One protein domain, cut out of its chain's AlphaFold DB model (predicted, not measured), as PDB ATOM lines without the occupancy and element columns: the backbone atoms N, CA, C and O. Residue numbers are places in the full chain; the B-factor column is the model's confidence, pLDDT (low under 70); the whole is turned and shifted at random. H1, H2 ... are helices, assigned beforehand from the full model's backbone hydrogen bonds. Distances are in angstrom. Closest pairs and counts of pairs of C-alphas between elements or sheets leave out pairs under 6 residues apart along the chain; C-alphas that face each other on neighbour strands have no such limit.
ATOM      1  N   VAL A  18     -33.741  23.185 105.030       77.81
ATOM      2  CA  VAL A  18     -32.446  22.498 104.848       77.81
ATOM      3  C   VAL A  18     -32.374  21.184 105.637       77.81
ATOM      4  O   VAL A  18     -31.675  20.259 105.241       77.81
ATOM      5  N   THR A  19     -33.112  21.081 106.745       81.44
ATOM      6  CA  THR A  19     -33.144  19.876 107.596       81.44
ATOM      7  C   THR A  19     -34.201  18.858 107.162       81.44
ATOM      8  O   THR A  19     -34.280  17.767 107.729       81.44
ATOM      9  N   ALA A  20     -35.031  19.206 106.176       86.06
ATOM     10  CA  ALA A  20     -36.039  18.317 105.622       86.06
ATOM     11  C   ALA A  20     -35.500  17.560 104.408       86.06
ATOM     12  O   ALA A  20     -34.733  18.091 103.607       86.06
ATOM     13  N   ALA A  21     -35.945  16.318 104.250       89.56
ATOM     14  CA  ALA A  21     -35.643  15.521 103.070       89.56
ATOM     15  C   ALA A  21     -36.790  15.600 102.065       89.56
ATOM     16  O   ALA A  21     -37.960  15.734 102.436       89.56
ATOM     17  N   ASN A  22     -36.460  15.473 100.783       88.62
ATOM     18  CA  ASN A  22     -37.468  15.252  99.763       88.62
ATOM     19  C   ASN A  22     -37.915  13.782  99.814       88.62
ATOM     20  O   ASN A  22     -37.099  12.895 100.039       88.62
ATOM     21  N   ILE A  23     -39.193  13.499  99.578       87.81
ATOM     22  CA  ILE A  23     -39.721  12.126  99.561       87.81
ATOM     23  C   ILE A  23     -39.060  11.219  98.504       87.81
ATOM     24  O   ILE A  23     -39.048  10.001  98.652       87.81
ATOM     25  N   TYR A  24     -38.453  11.805  97.470       87.88
ATOM     26  CA  TYR A  24     -37.682  11.086  96.451       87.88
ATOM     27  C   TYR A  24     -36.192  10.927  96.806       87.88
ATOM     28  O   TYR A  24     -35.432  10.354  96.025       87.88
ATOM     29  N   THR A  25     -35.741  11.437  97.958       89.94
ATOM     30  CA  THR A  25     -34.366  11.240  98.431       89.94
ATOM     31  C   THR A  25     -34.114   9.752  98.664       89.94
ATOM     32  O   THR A  25     -34.923   9.063  99.285       89.94
ATOM     33  N   LYS A  26     -32.979   9.268  98.154       92.50
ATOM     34  CA  LYS A  26     -32.527   7.886  98.323       92.50
ATOM     35  C   LYS A  26     -31.733   7.728  99.612       92.50
ATOM     36  O   LYS A  26     -30.907   8.585  99.931       92.50
ATOM     37  N   LEU A  27     -31.986   6.640 100.329       89.56
ATOM     38  CA  LEU A  27     -31.195   6.235 101.487       89.56
ATOM     39  C   LEU A  27     -29.950   5.441 101.042       89.56
ATOM     40  O   LEU A  27     -29.697   5.262  99.848       89.56
ATOM     41  N   SER A  28     -29.126   5.012 102.002       87.75
ATOM     42  CA  SER A  28     -27.851   4.317 101.750       87.75
ATOM     43  C   SER A  28     -27.993   2.988 101.001       87.75
ATOM     44  O   SER A  28     -27.036   2.521 100.396       87.75
ATOM     45  N   ASP A  29     -29.174   2.382 101.047       87.25
ATOM     46  CA  ASP A  29     -29.563   1.160 100.339       87.25
ATOM     47  C   ASP A  29     -30.048   1.413  98.896       87.25
ATOM     48  O   ASP A  29     -30.311   0.470  98.156       87.25
ATOM     49  N   GLY A  30     -30.118   2.676  98.457       89.19
ATOM     50  CA  GLY A  30     -30.420   3.060  97.074       89.19
ATOM     51  C   GLY A  30     -31.912   3.139  96.723       89.19
ATOM     52  O   GLY A  30     -32.245   3.593  95.617       89.19
ATOM     53  N   THR A  31     -32.784   2.762  97.654       90.06
ATOM     54  CA  THR A  31     -34.247   2.898  97.595       90.06
ATOM     55  C   THR A  31     -34.677   4.276  98.099       90.06
ATOM     56  O   THR A  31     -33.996   4.930  98.902       90.06
ATOM     57  N   SER A  32     -35.783   4.785  97.559       91.25
ATOM     58  CA  SER A  32     -36.295   6.111  97.921       91.25
ATOM     59  C   SER A  32     -37.096   6.086  99.227       91.25
ATOM     60  O   SER A  32     -37.655   5.060  99.614       91.25
ATOM     61  N   LEU A  33     -37.201   7.231  99.913       91.38
ATOM     62  CA  LEU A  33     -38.080   7.357 101.087       91.38
ATOM     63  C   LEU A  33     -39.543   7.011 100.748       91.38
ATOM     64  O   LEU A  33     -40.228   6.424 101.578       91.38
ATOM     65  N   ALA A  34     -40.009   7.331  99.537       89.00
ATOM     66  CA  ALA A  34     -41.327   6.940  99.035       89.00
ATOM     67  C   ALA A  34     -41.503   5.413  98.940       89.00
ATOM     68  O   ALA A  34     -42.522   4.890  99.379       89.00
ATOM     69  N   GLU A  35     -40.506   4.698  98.412       89.19
ATOM     70  CA  GLU A  35     -40.528   3.230  98.320       89.19
ATOM     71  C   GLU A  35     -40.494   2.568  99.701       89.19
ATOM     72  O   GLU A  35     -41.212   1.599  99.944       89.19
ATOM     73  N   HIS A  36     -39.710   3.108 100.637       91.88
ATOM     74  CA  HIS A  36     -39.713   2.643 102.029       91.88
ATOM     75  C   HIS A  36     -41.058   2.863 102.715       91.88
ATOM     76  O   HIS A  36     -41.493   2.032 103.503       91.88
ATOM     77  N   LEU A  37     -41.741   3.970 102.416       89.19
ATOM     78  CA  LEU A  37     -43.076   4.233 102.950       89.19
ATOM     79  C   LEU A  37     -44.115   3.230 102.438       89.19
ATOM     80  O   LEU A  37     -44.929   2.748 103.227       89.19
ATOM     81  N   ASP A  38     -44.047   2.885 101.153       88.25
ATOM     82  CA  ASP A  38     -44.914   1.875 100.548       88.25
ATOM     83  C   ASP A  38     -44.626   0.482 101.130       88.25
ATOM     84  O   ASP A  38     -45.523  -0.191 101.618       88.25
ATOM     85  N   THR A  39     -43.357   0.071 101.170       89.38
ATOM     86  CA  THR A  39     -42.973  -1.293 101.577       89.38
ATOM     87  C   THR A  39     -43.058  -1.554 103.081       89.38
ATOM     88  O   THR A  39     -43.419  -2.659 103.478       89.38
ATOM     89  N   LEU A  40     -42.731  -0.573 103.931       89.75
ATOM     90  CA  LEU A  40     -42.701  -0.762 105.388       89.75
ATOM     91  C   LEU A  40     -44.028  -0.419 106.068       89.75
ATOM     92  O   LEU A  40     -44.317  -0.948 107.141       89.75
ATOM     93  N   PHE A  41     -44.814   0.491 105.487       88.62
ATOM     94  CA  PHE A  41     -46.001   1.041 106.150       88.62
ATOM     95  C   PHE A  41     -47.281   0.968 105.305       88.62
ATOM     96  O   PHE A  41     -48.332   1.397 105.797       88.62
ATOM     97  N   ASP A  42     -47.213   0.414 104.086       85.12
ATOM     98  CA  ASP A  42     -48.307   0.368 103.100       85.12
ATOM     99  C   ASP A  42     -48.827   1.765 102.719       85.12
ATOM    100  O   ASP A  42     -50.004   1.967 102.414       85.12
ATOM    101  N   VAL A  43     -47.937   2.764 102.765       82.94
ATOM    102  CA  VAL A  43     -48.254   4.165 102.489       82.94
ATOM    103  C   VAL A  43     -47.784   4.534 101.082       82.94
ATOM    104  O   VAL A  43     -46.627   4.893 100.864       82.94
ATOM    105  N   LEU A  44     -48.711   4.517 100.123       79.56
ATOM    106  CA  LEU A  44     -48.437   4.865  98.734       79.56
ATOM    107  C   LEU A  44     -48.411   6.386  98.536       79.56
ATOM    108  O   LEU A  44     -49.397   7.110  98.739       79.56
ATOM    109  N   VAL A  45     -47.264   6.861  98.060       75.75
ATOM    110  CA  VAL A  45     -47.013   8.254  97.691       75.75
ATOM    111  C   VAL A  45     -47.128   8.363  96.169       75.75
ATOM    112  O   VAL A  45     -46.182   8.061  95.455       75.75
ATOM    113  N   GLY A  46     -48.297   8.751  95.655       62.62
ATOM    114  CA  GLY A  46     -48.510   8.854  94.205       62.62
ATOM    115  C   GLY A  46     -47.870  10.093  93.566       62.62
ATOM    116  O   GLY A  46     -47.834  11.165  94.175       62.62
ATOM    117  N   ASP A  47     -47.481   9.967  92.292       51.53
ATOM    118  CA  ASP A  47     -46.913  11.017  91.423       51.53
ATOM    119  C   ASP A  47     -47.949  12.045  90.948       51.53
ATOM    120  O   ASP A  47     -47.899  12.530  89.814       51.53
ATOM    121  N   TYR A  48     -48.940  12.365  91.783       51.25
ATOM    122  CA  TYR A  48     -49.987  13.291  91.382       51.25
ATOM    123  C   TYR A  48     -49.356  14.633  91.028       51.25
ATOM    124  O   TYR A  48     -48.742  15.316  91.852       51.25
ATOM    125  N   SER A  49     -49.514  14.971  89.756       47.91
ATOM    126  CA  SER A  49     -49.070  16.177  89.085       47.91
ATOM    127  C   SER A  49     -49.887  17.381  89.545       47.91
ATOM    128  O   SER A  49     -50.531  18.048  88.751       47.91
ATOM    129  N   ASP A  50     -49.839  17.683  90.839       44.59
ATOM    130  CA  ASP A  50     -50.340  18.932  91.393       44.59
ATOM    131  C   ASP A  50     -49.188  19.602  92.142       44.59
ATOM    132  O   ASP A  50     -48.604  19.038  93.070       44.59
ATOM    133  N   GLY A  51     -48.851  20.822  91.723       51.00
ATOM    134  CA  GLY A  51     -47.769  21.649  92.272       51.00
ATOM    135  C   GLY A  51     -47.904  22.020  93.756       51.00
ATOM    136  O   GLY A  51     -47.077  22.782  94.245       51.00
ATOM    137  N   ASP A  52     -48.887  21.454  94.461       48.81
ATOM    138  CA  ASP A  52     -49.283  21.775  95.835       48.81
ATOM    139  C   ASP A  52     -49.136  20.593  96.820       48.81
ATOM    140  O   ASP A  52     -49.475  20.710  97.999       48.81
ATOM    141  N   ALA A  53     -48.632  19.429  96.388       60.62
ATOM    142  CA  ALA A  53     -48.363  18.328  97.314       60.62
ATOM    143  C   ALA A  53     -47.057  18.579  98.090       60.62
ATOM    144  O   ALA A  53     -45.987  18.697  97.496       60.62
ATOM    145  N   LEU A  54     -47.131  18.626  99.425       67.69
ATOM    146  CA  LEU A  54     -45.963  18.632 100.312       67.69
ATOM    147  C   LEU A  54     -45.011  17.481  99.934       67.69
ATOM    148  O   LEU A  54     -45.336  16.318 100.150       67.69
ATOM    149  N   LYS A  55     -43.838  17.793  99.373       79.50
ATOM    150  CA  LYS A  55     -42.788  16.801  99.052       79.50
ATOM    151  C   LYS A  55     -41.737  16.664 100.156       79.50
ATOM    152  O   LYS A  55     -40.803  15.880 100.012       79.50
ATOM    153  N   LEU A  56     -41.864  17.448 101.226       85.69
ATOM    154  CA  LEU A  56     -40.890  17.536 102.309       85.69
ATOM    155  C   LEU A  56     -41.263  16.617 103.471       85.69
ATOM    156  O   LEU A  56     -42.410  16.585 103.907       85.69
ATOM    157  N   LEU A  57     -40.270  15.923 104.015       87.94
ATOM    158  CA  LEU A  57     -40.348  15.144 105.243       87.94
ATOM    159  C   LEU A  57     -39.437  15.776 106.295       87.94
ATOM    160  O   LEU A  57     -38.276  16.063 106.016       87.94
ATOM    161  N   CYS A  58     -39.950  15.997 107.508       90.31
ATOM    162  CA  CYS A  58     -39.120  16.491 108.609       90.31
ATOM    163  C   CYS A  58     -38.091  15.437 109.043       90.31
ATOM    164  O   CYS A  58     -38.336  14.234 108.912       90.31
ATOM    165  N   SER A  59     -36.978  15.897 109.617       91.75
ATOM    166  CA  SER A  59     -35.872  15.056 110.096       91.75
ATOM    167  C   SER A  59     -36.324  13.907 111.001       91.75
ATOM    168  O   SER A  59     -35.847  12.789 110.845       91.75
ATOM    169  N   GLU A  60     -37.298  14.146 111.881       92.06
ATOM    170  CA  GLU A  60     -37.861  13.117 112.762       92.06
ATOM    171  C   GLU A  60     -38.536  11.981 111.975       92.06
ATOM    172  O   GLU A  60     -38.300  10.807 112.242       92.06
ATOM    173  N   CYS A  61     -39.356  12.308 110.969       91.44
ATOM    174  CA  CYS A  61     -40.010  11.280 110.154       91.44
ATOM    175  C   CYS A  61     -38.990  10.517 109.304       91.44
ATOM    176  O   CYS A  61     -39.084   9.300 109.185       91.44
ATOM    177  N   VAL A  62     -37.986  11.215 108.764       93.12
ATOM    178  CA  VAL A  62     -36.886  10.590 108.019       93.12
ATOM    179  C   VAL A  62     -36.102   9.635 108.918       93.12
ATOM    180  O   VAL A  62     -35.864   8.498 108.531       93.12
ATOM    181  N   ALA A  63     -35.759  10.043 110.142       93.25
ATOM    182  CA  ALA A  63     -35.046   9.197 111.096       93.25
ATOM    183  C   ALA A  63     -35.837   7.931 111.455       93.25
ATOM    184  O   ALA A  63     -35.256   6.849 111.540       93.25
ATOM    185  N   GLN A  64     -37.160   8.043 111.614       93.19
ATOM    186  CA  GLN A  64     -38.038   6.898 111.868       93.19
ATOM    187  C   GLN A  64     -38.058   5.921 110.686       93.19
ATOM    188  O   GLN A  64     -37.882   4.721 110.899       93.19
ATOM    189  N   ILE A  65     -38.185   6.423 109.453       92.25
ATOM    190  CA  ILE A  65     -38.130   5.596 108.237       92.25
ATOM    191  C   ILE A  65     -36.766   4.909 108.127       92.25
ATOM    192  O   ILE A  65     -36.710   3.690 108.024       92.25
ATOM    193  N   THR A  66     -35.663   5.652 108.251       93.06
ATOM    194  CA  THR A  66     -34.298   5.108 108.164       93.06
ATOM    195  C   THR A  66     -34.013   4.068 109.251       93.06
ATOM    196  O   THR A  66     -33.349   3.058 109.005       93.06
ATOM    197  N   LYS A  67     -34.526   4.264 110.473       93.44
ATOM    198  CA  LYS A  67     -34.395   3.279 111.557       93.44
ATOM    199  C   LYS A  67     -35.119   1.973 111.222       93.44
ATOM    200  O   LYS A  67     -34.577   0.906 111.501       93.44
ATOM    201  N   CYS A  68     -36.306   2.056 110.623       91.56
ATOM    202  CA  CYS A  68     -37.065   0.880 110.197       91.56
ATOM    203  C   CYS A  68     -36.403   0.198 108.989       91.56
ATOM    204  O   CYS A  68     -36.157  -1.002 109.040       91.56
ATOM    205  N   ALA A  69     -35.998   0.970 107.976       90.06
ATOM    206  CA  ALA A  69     -35.291   0.488 106.787       90.06
ATOM    207  C   ALA A  69     -33.975  -0.236 107.118       90.06
ATOM    208  O   ALA A  69     -33.636  -1.243 106.509       90.06
ATOM    209  N   SER A  70     -33.242   0.235 108.132       90.88
ATOM    210  CA  SER A  70     -32.000  -0.410 108.590       90.88
ATOM    211  C   SER A  70     -32.210  -1.658 109.460       90.88
ATOM    212  O   SER A  70     -31.233  -2.194 109.983       90.88
ATOM    213  N   GLY A  71     -33.454  -2.103 109.672       88.31
ATOM    214  CA  GLY A  71     -33.775  -3.275 110.497       88.31
ATOM    215  C   GLY A  71     -33.530  -3.082 111.999       88.31
ATOM    216  O   GLY A  71     -33.567  -4.040 112.763       88.31
ATOM    217  N   LYS A  72     -33.281  -1.845 112.451       88.69
ATOM    218  CA  LYS A  72     -32.995  -1.510 113.861       88.69
ATOM    219  C   LYS A  72     -34.256  -1.227 114.687       88.69
ATOM    220  O   LYS A  72     -34.155  -0.843 115.854       88.69
ATOM    221  N   ALA A  73     -35.438  -1.334 114.086       89.75
ATOM    222  CA  ALA A  73     -36.721  -1.150 114.755       89.75
ATOM    223  C   ALA A  73     -37.355  -2.506 115.088       89.75
ATOM    224  O   ALA A  73     -37.348  -3.422 114.272       89.75
ATOM    225  N   SER A  74     -37.936  -2.622 116.281       92.06
ATOM    226  CA  SER A  74     -38.772  -3.780 116.624       92.06
ATOM    227  C   SER A  74     -40.086  -3.767 115.833       92.06
ATOM    228  O   SER A  74     -40.568  -2.705 115.436       92.06
ATOM    229  N   VAL A  75     -40.714  -4.935 115.671       89.44
ATOM    230  CA  VAL A  75     -42.021  -5.071 114.995       89.44
ATOM    231  C   VAL A  75     -43.080  -4.162 115.628       89.44
ATOM    232  O   VAL A  75     -43.806  -3.467 114.922       89.44
ATOM    233  N   GLN A  76     -43.107  -4.077 116.960       90.06
ATOM    234  CA  GLN A  76     -44.032  -3.204 117.686       90.06
ATOM    235  C   GLN A  76     -43.781  -1.712 117.401       90.06
ATOM    236  O   GLN A  76     -44.727  -0.933 117.286       90.06
ATOM    237  N   GLN A  77     -42.515  -1.306 117.250       89.25
ATOM    238  CA  GLN A  77     -42.169   0.065 116.865       89.25
ATOM    239  C   GLN A  77     -42.601   0.374 115.430       89.25
ATOM    240  O   GLN A  77     -43.147   1.451 115.198       89.25
ATOM    241  N   MET A  78     -42.399  -0.556 114.490       88.44
ATOM    242  CA  MET A  78     -42.828  -0.383 113.099       88.44
ATOM    243  C   MET A  78     -44.346  -0.218 112.998       88.44
ATOM    244  O   MET A  78     -44.809   0.722 112.357       88.44
ATOM    245  N   GLU A  79     -45.118  -1.049 113.703       88.19
ATOM    246  CA  GLU A  79     -46.581  -0.951 113.694       88.19
ATOM    247  C   GLU A  79     -47.073   0.357 114.327       88.19
ATOM    248  O   GLU A  79     -47.934   1.031 113.767       88.19
ATOM    249  N   THR A  80     -46.464   0.791 115.437       88.81
ATOM    250  CA  THR A  80     -46.796   2.078 116.080       88.81
ATOM    251  C   THR A  80     -46.539   3.262 115.140       88.81
ATOM    252  O   THR A  80     -47.350   4.187 115.044       88.81
ATOM    253  N   ILE A  81     -45.413   3.245 114.420       87.31
ATOM    254  CA  ILE A  81     -45.054   4.284 113.445       87.31
ATOM    255  C   ILE A  81     -46.014   4.249 112.245       87.31
ATOM    256  O   ILE A  81     -46.511   5.298 111.831       87.31
ATOM    257  N   GLY A  82     -46.336   3.058 111.733       86.00
ATOM    258  CA  GLY A  82     -47.292   2.872 110.643       86.00
ATOM    259  C   GLY A  82     -48.691   3.373 110.997       86.00
ATOM    260  O   GLY A  82     -49.266   4.162 110.253       86.00
ATOM    261  N   GLN A  83     -49.215   3.004 112.170       84.25
ATOM    262  CA  GLN A  83     -50.502   3.499 112.673       84.25
ATOM    263  C   GLN A  83     -50.518   5.020 112.784       84.25
ATOM    264  O   GLN A  83     -51.481   5.656 112.361       84.25
ATOM    265  N   ARG A  84     -49.430   5.618 113.282       85.19
ATOM    266  CA  ARG A  84     -49.291   7.073 113.344       85.19
ATOM    267  C   ARG A  84     -49.385   7.704 111.956       85.19
ATOM    268  O   ARG A  84     -50.095   8.693 111.812       85.19
ATOM    269  N   PHE A  85     -48.700   7.164 110.947       83.31
ATOM    270  CA  PHE A  85     -48.764   7.690 109.577       83.31
ATOM    271  C   PHE A  85     -50.147   7.516 108.940       83.31
ATOM    272  O   PHE A  85     -50.612   8.432 108.267       83.31
ATOM    273  N   ARG A  86     -50.827   6.393 109.201       75.81
ATOM    274  CA  ARG A  86     -52.172   6.101 108.679       75.81
ATOM    275  C   ARG A  86     -53.280   6.917 109.353       75.81
ATOM    276  O   ARG A  86     -54.234   7.303 108.694       75.81
ATOM    277  N   SER A  87     -53.151   7.202 110.650       74.31
ATOM    278  CA  SER A  87     -54.169   7.901 111.450       74.31
ATOM    279  C   SER A  87     -54.227   9.413 111.209       74.31
ATOM    280  O   SER A  87     -55.124  10.076 111.731       74.31
ATOM    281  N   MET A  88     -53.278   9.995 110.473       66.81
ATOM    282  CA  MET A  88     -53.272  11.430 110.184       66.81
ATOM    283  C   MET A  88     -54.222  11.748 109.019       66.81
ATOM    284  O   MET A  88     -53.801  12.124 107.927       66.81
ATOM    285  N   GLU A  89     -55.529  11.604 109.263       53.59
ATOM    286  CA  GLU A  89     -56.605  12.069 108.378       53.59
ATOM    287  C   GLU A  89     -56.642  13.602 108.371       53.59
ATOM    288  O   GLU A  89     -57.368  14.262 109.108       53.59
ATOM    289  N   GLY A  90     -55.786  14.194 107.543       52.75
ATOM    290  CA  GLY A  90     -55.711  15.638 107.377       52.75
ATOM    291  C   GLY A  90     -54.915  16.017 106.138       52.75
ATOM    292  O   GLY A  90     -53.715  16.242 106.198       52.75
ATOM    293  N   ASN A  91     -55.583  16.124 104.992       45.91
ATOM    294  CA  ASN A  91     -55.107  16.820 103.785       45.91
ATOM    295  C   ASN A  91     -53.815  16.351 103.082       45.91
ATOM    296  O   ASN A  91     -53.457  16.923 102.048       45.91
ATOM    297  N   ALA A  92     -53.150  15.284 103.517       47.19
ATOM    298  CA  ALA A  92     -52.097  14.659 102.728       47.19
ATOM    299  C   ALA A  92     -52.644  13.429 101.997       47.19
ATOM    300  O   ALA A  92     -52.794  12.374 102.592       47.19
ATOM    301  N   ARG A  93     -52.942  13.577 100.696       54.41
ATOM    302  CA  ARG A  93     -53.279  12.499  99.740       54.41
ATOM    303  C   ARG A  93     -52.248  11.349  99.780       54.41
ATOM    304  O   ARG A  93     -51.310  11.342  98.980       54.41
ATOM    305  N   MET A  94     -52.367  10.440 100.735       57.62
ATOM    306  CA  MET A  94     -51.593   9.207 100.833       57.62
ATOM    307  C   MET A  94     -52.588   8.065 100.687       57.62
ATOM    308  O   MET A  94     -53.634   8.078 101.334       57.62
ATOM    309  N   PHE A  95     -52.312   7.135  99.780       55.06
ATOM    310  CA  PHE A  95     -53.200   6.002  99.545       55.06
ATOM    311  C   PHE A  95     -52.668   4.826 100.352       55.06
ATOM    312  O   PHE A  95     -51.499   4.484 100.230       55.06
ATOM    313  N   ILE A  96     -53.501   4.224 101.194       58.91
ATOM    314  CA  ILE A  96     -53.126   3.008 101.920       58.91
ATOM    315  C   ILE A  96     -53.560   1.818 101.063       58.91
ATOM    316  O   ILE A  96     -54.722   1.761 100.643       58.91
ATOM    317  N   ARG A  97     -52.657   0.873 100.767       45.75
ATOM    318  CA  ARG A  97     -53.043  -0.348 100.037       45.75
ATOM    319  C   ARG A  97     -54.113  -1.109 100.834       45.75
ATOM    320  O   ARG A  97     -53.998  -1.302 102.037       45.75
TER     321      ARG A  97
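What this domain is: This is residues 18 to 97 of the 253 residues of the protein "ZAD domain-containing protein" of Aedes aegypti (UniProt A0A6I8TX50). Three short helices set at steep angles to one another, their centres making a triangle, form the core: H1 packs on both H2 and H3. Long stretches with no named element, residues 18 to 32 and residues 42 to 58, come before H1 and between H1 and H2, and the second of them reaches Gly 51, whose C-alpha is 36.3 A from that of Ser 74, just before H3. The printed part has 80 residues, with H1, H2 and H3 in that order along the chain and no named strand; 32 residues are in named elements, under half, and the class is all helix. The whole is compact, with a radius of gyration of the C-alphas of 12.2 A and spans of 36 by 26 by 21 A.

How they stand to each other: H3, residues 75 to 86, touches H1, residues 33 to 41, at a steep tilt of 65 degrees, opposite ways; their closest C-alphas, of Phe 41 and Gly 82, are 5.0 A apart. H1 touches H2, residues 59 to 69, at a steep tilt of 59 degrees, the same way; their closest C-alphas, of His 36 and Ala 69, are 6.8 A apart. H2 and H3 are close but not clearly touching, at a steep tilt of 45 degrees, opposite ways; their closest C-alphas, of Cys 68 and Met 78, are 6.6 A apart. Short antiparallel pairings join residues 21 to 22 with 56 to 57, and 43 to 44 with 95 to 96. In H1, H2 and H3 every O i to N i+4 pair is within hydrogen-bond range.

Where its parts are: H3, the longest helix, is 16.4 A from first to last C-alpha and ends at C-alpha 86 (-52.172, 6.101, 108.679). H2 is 15.0 A long, and H1, 11.3 A long, begins at C-alpha 33 (-38.080, 7.357, 101.087).

The domain as a whole: The C-alphas of Gly 51 and Ser 74 are the two farthest apart, at 36.3 A. The printed part has no cut. The link from H1 to H2 is long, that from H2 to H3 tight. Mean pLDDT of the printed part is 79.9; residues 46 to 54 and 88 to 97 are under 70.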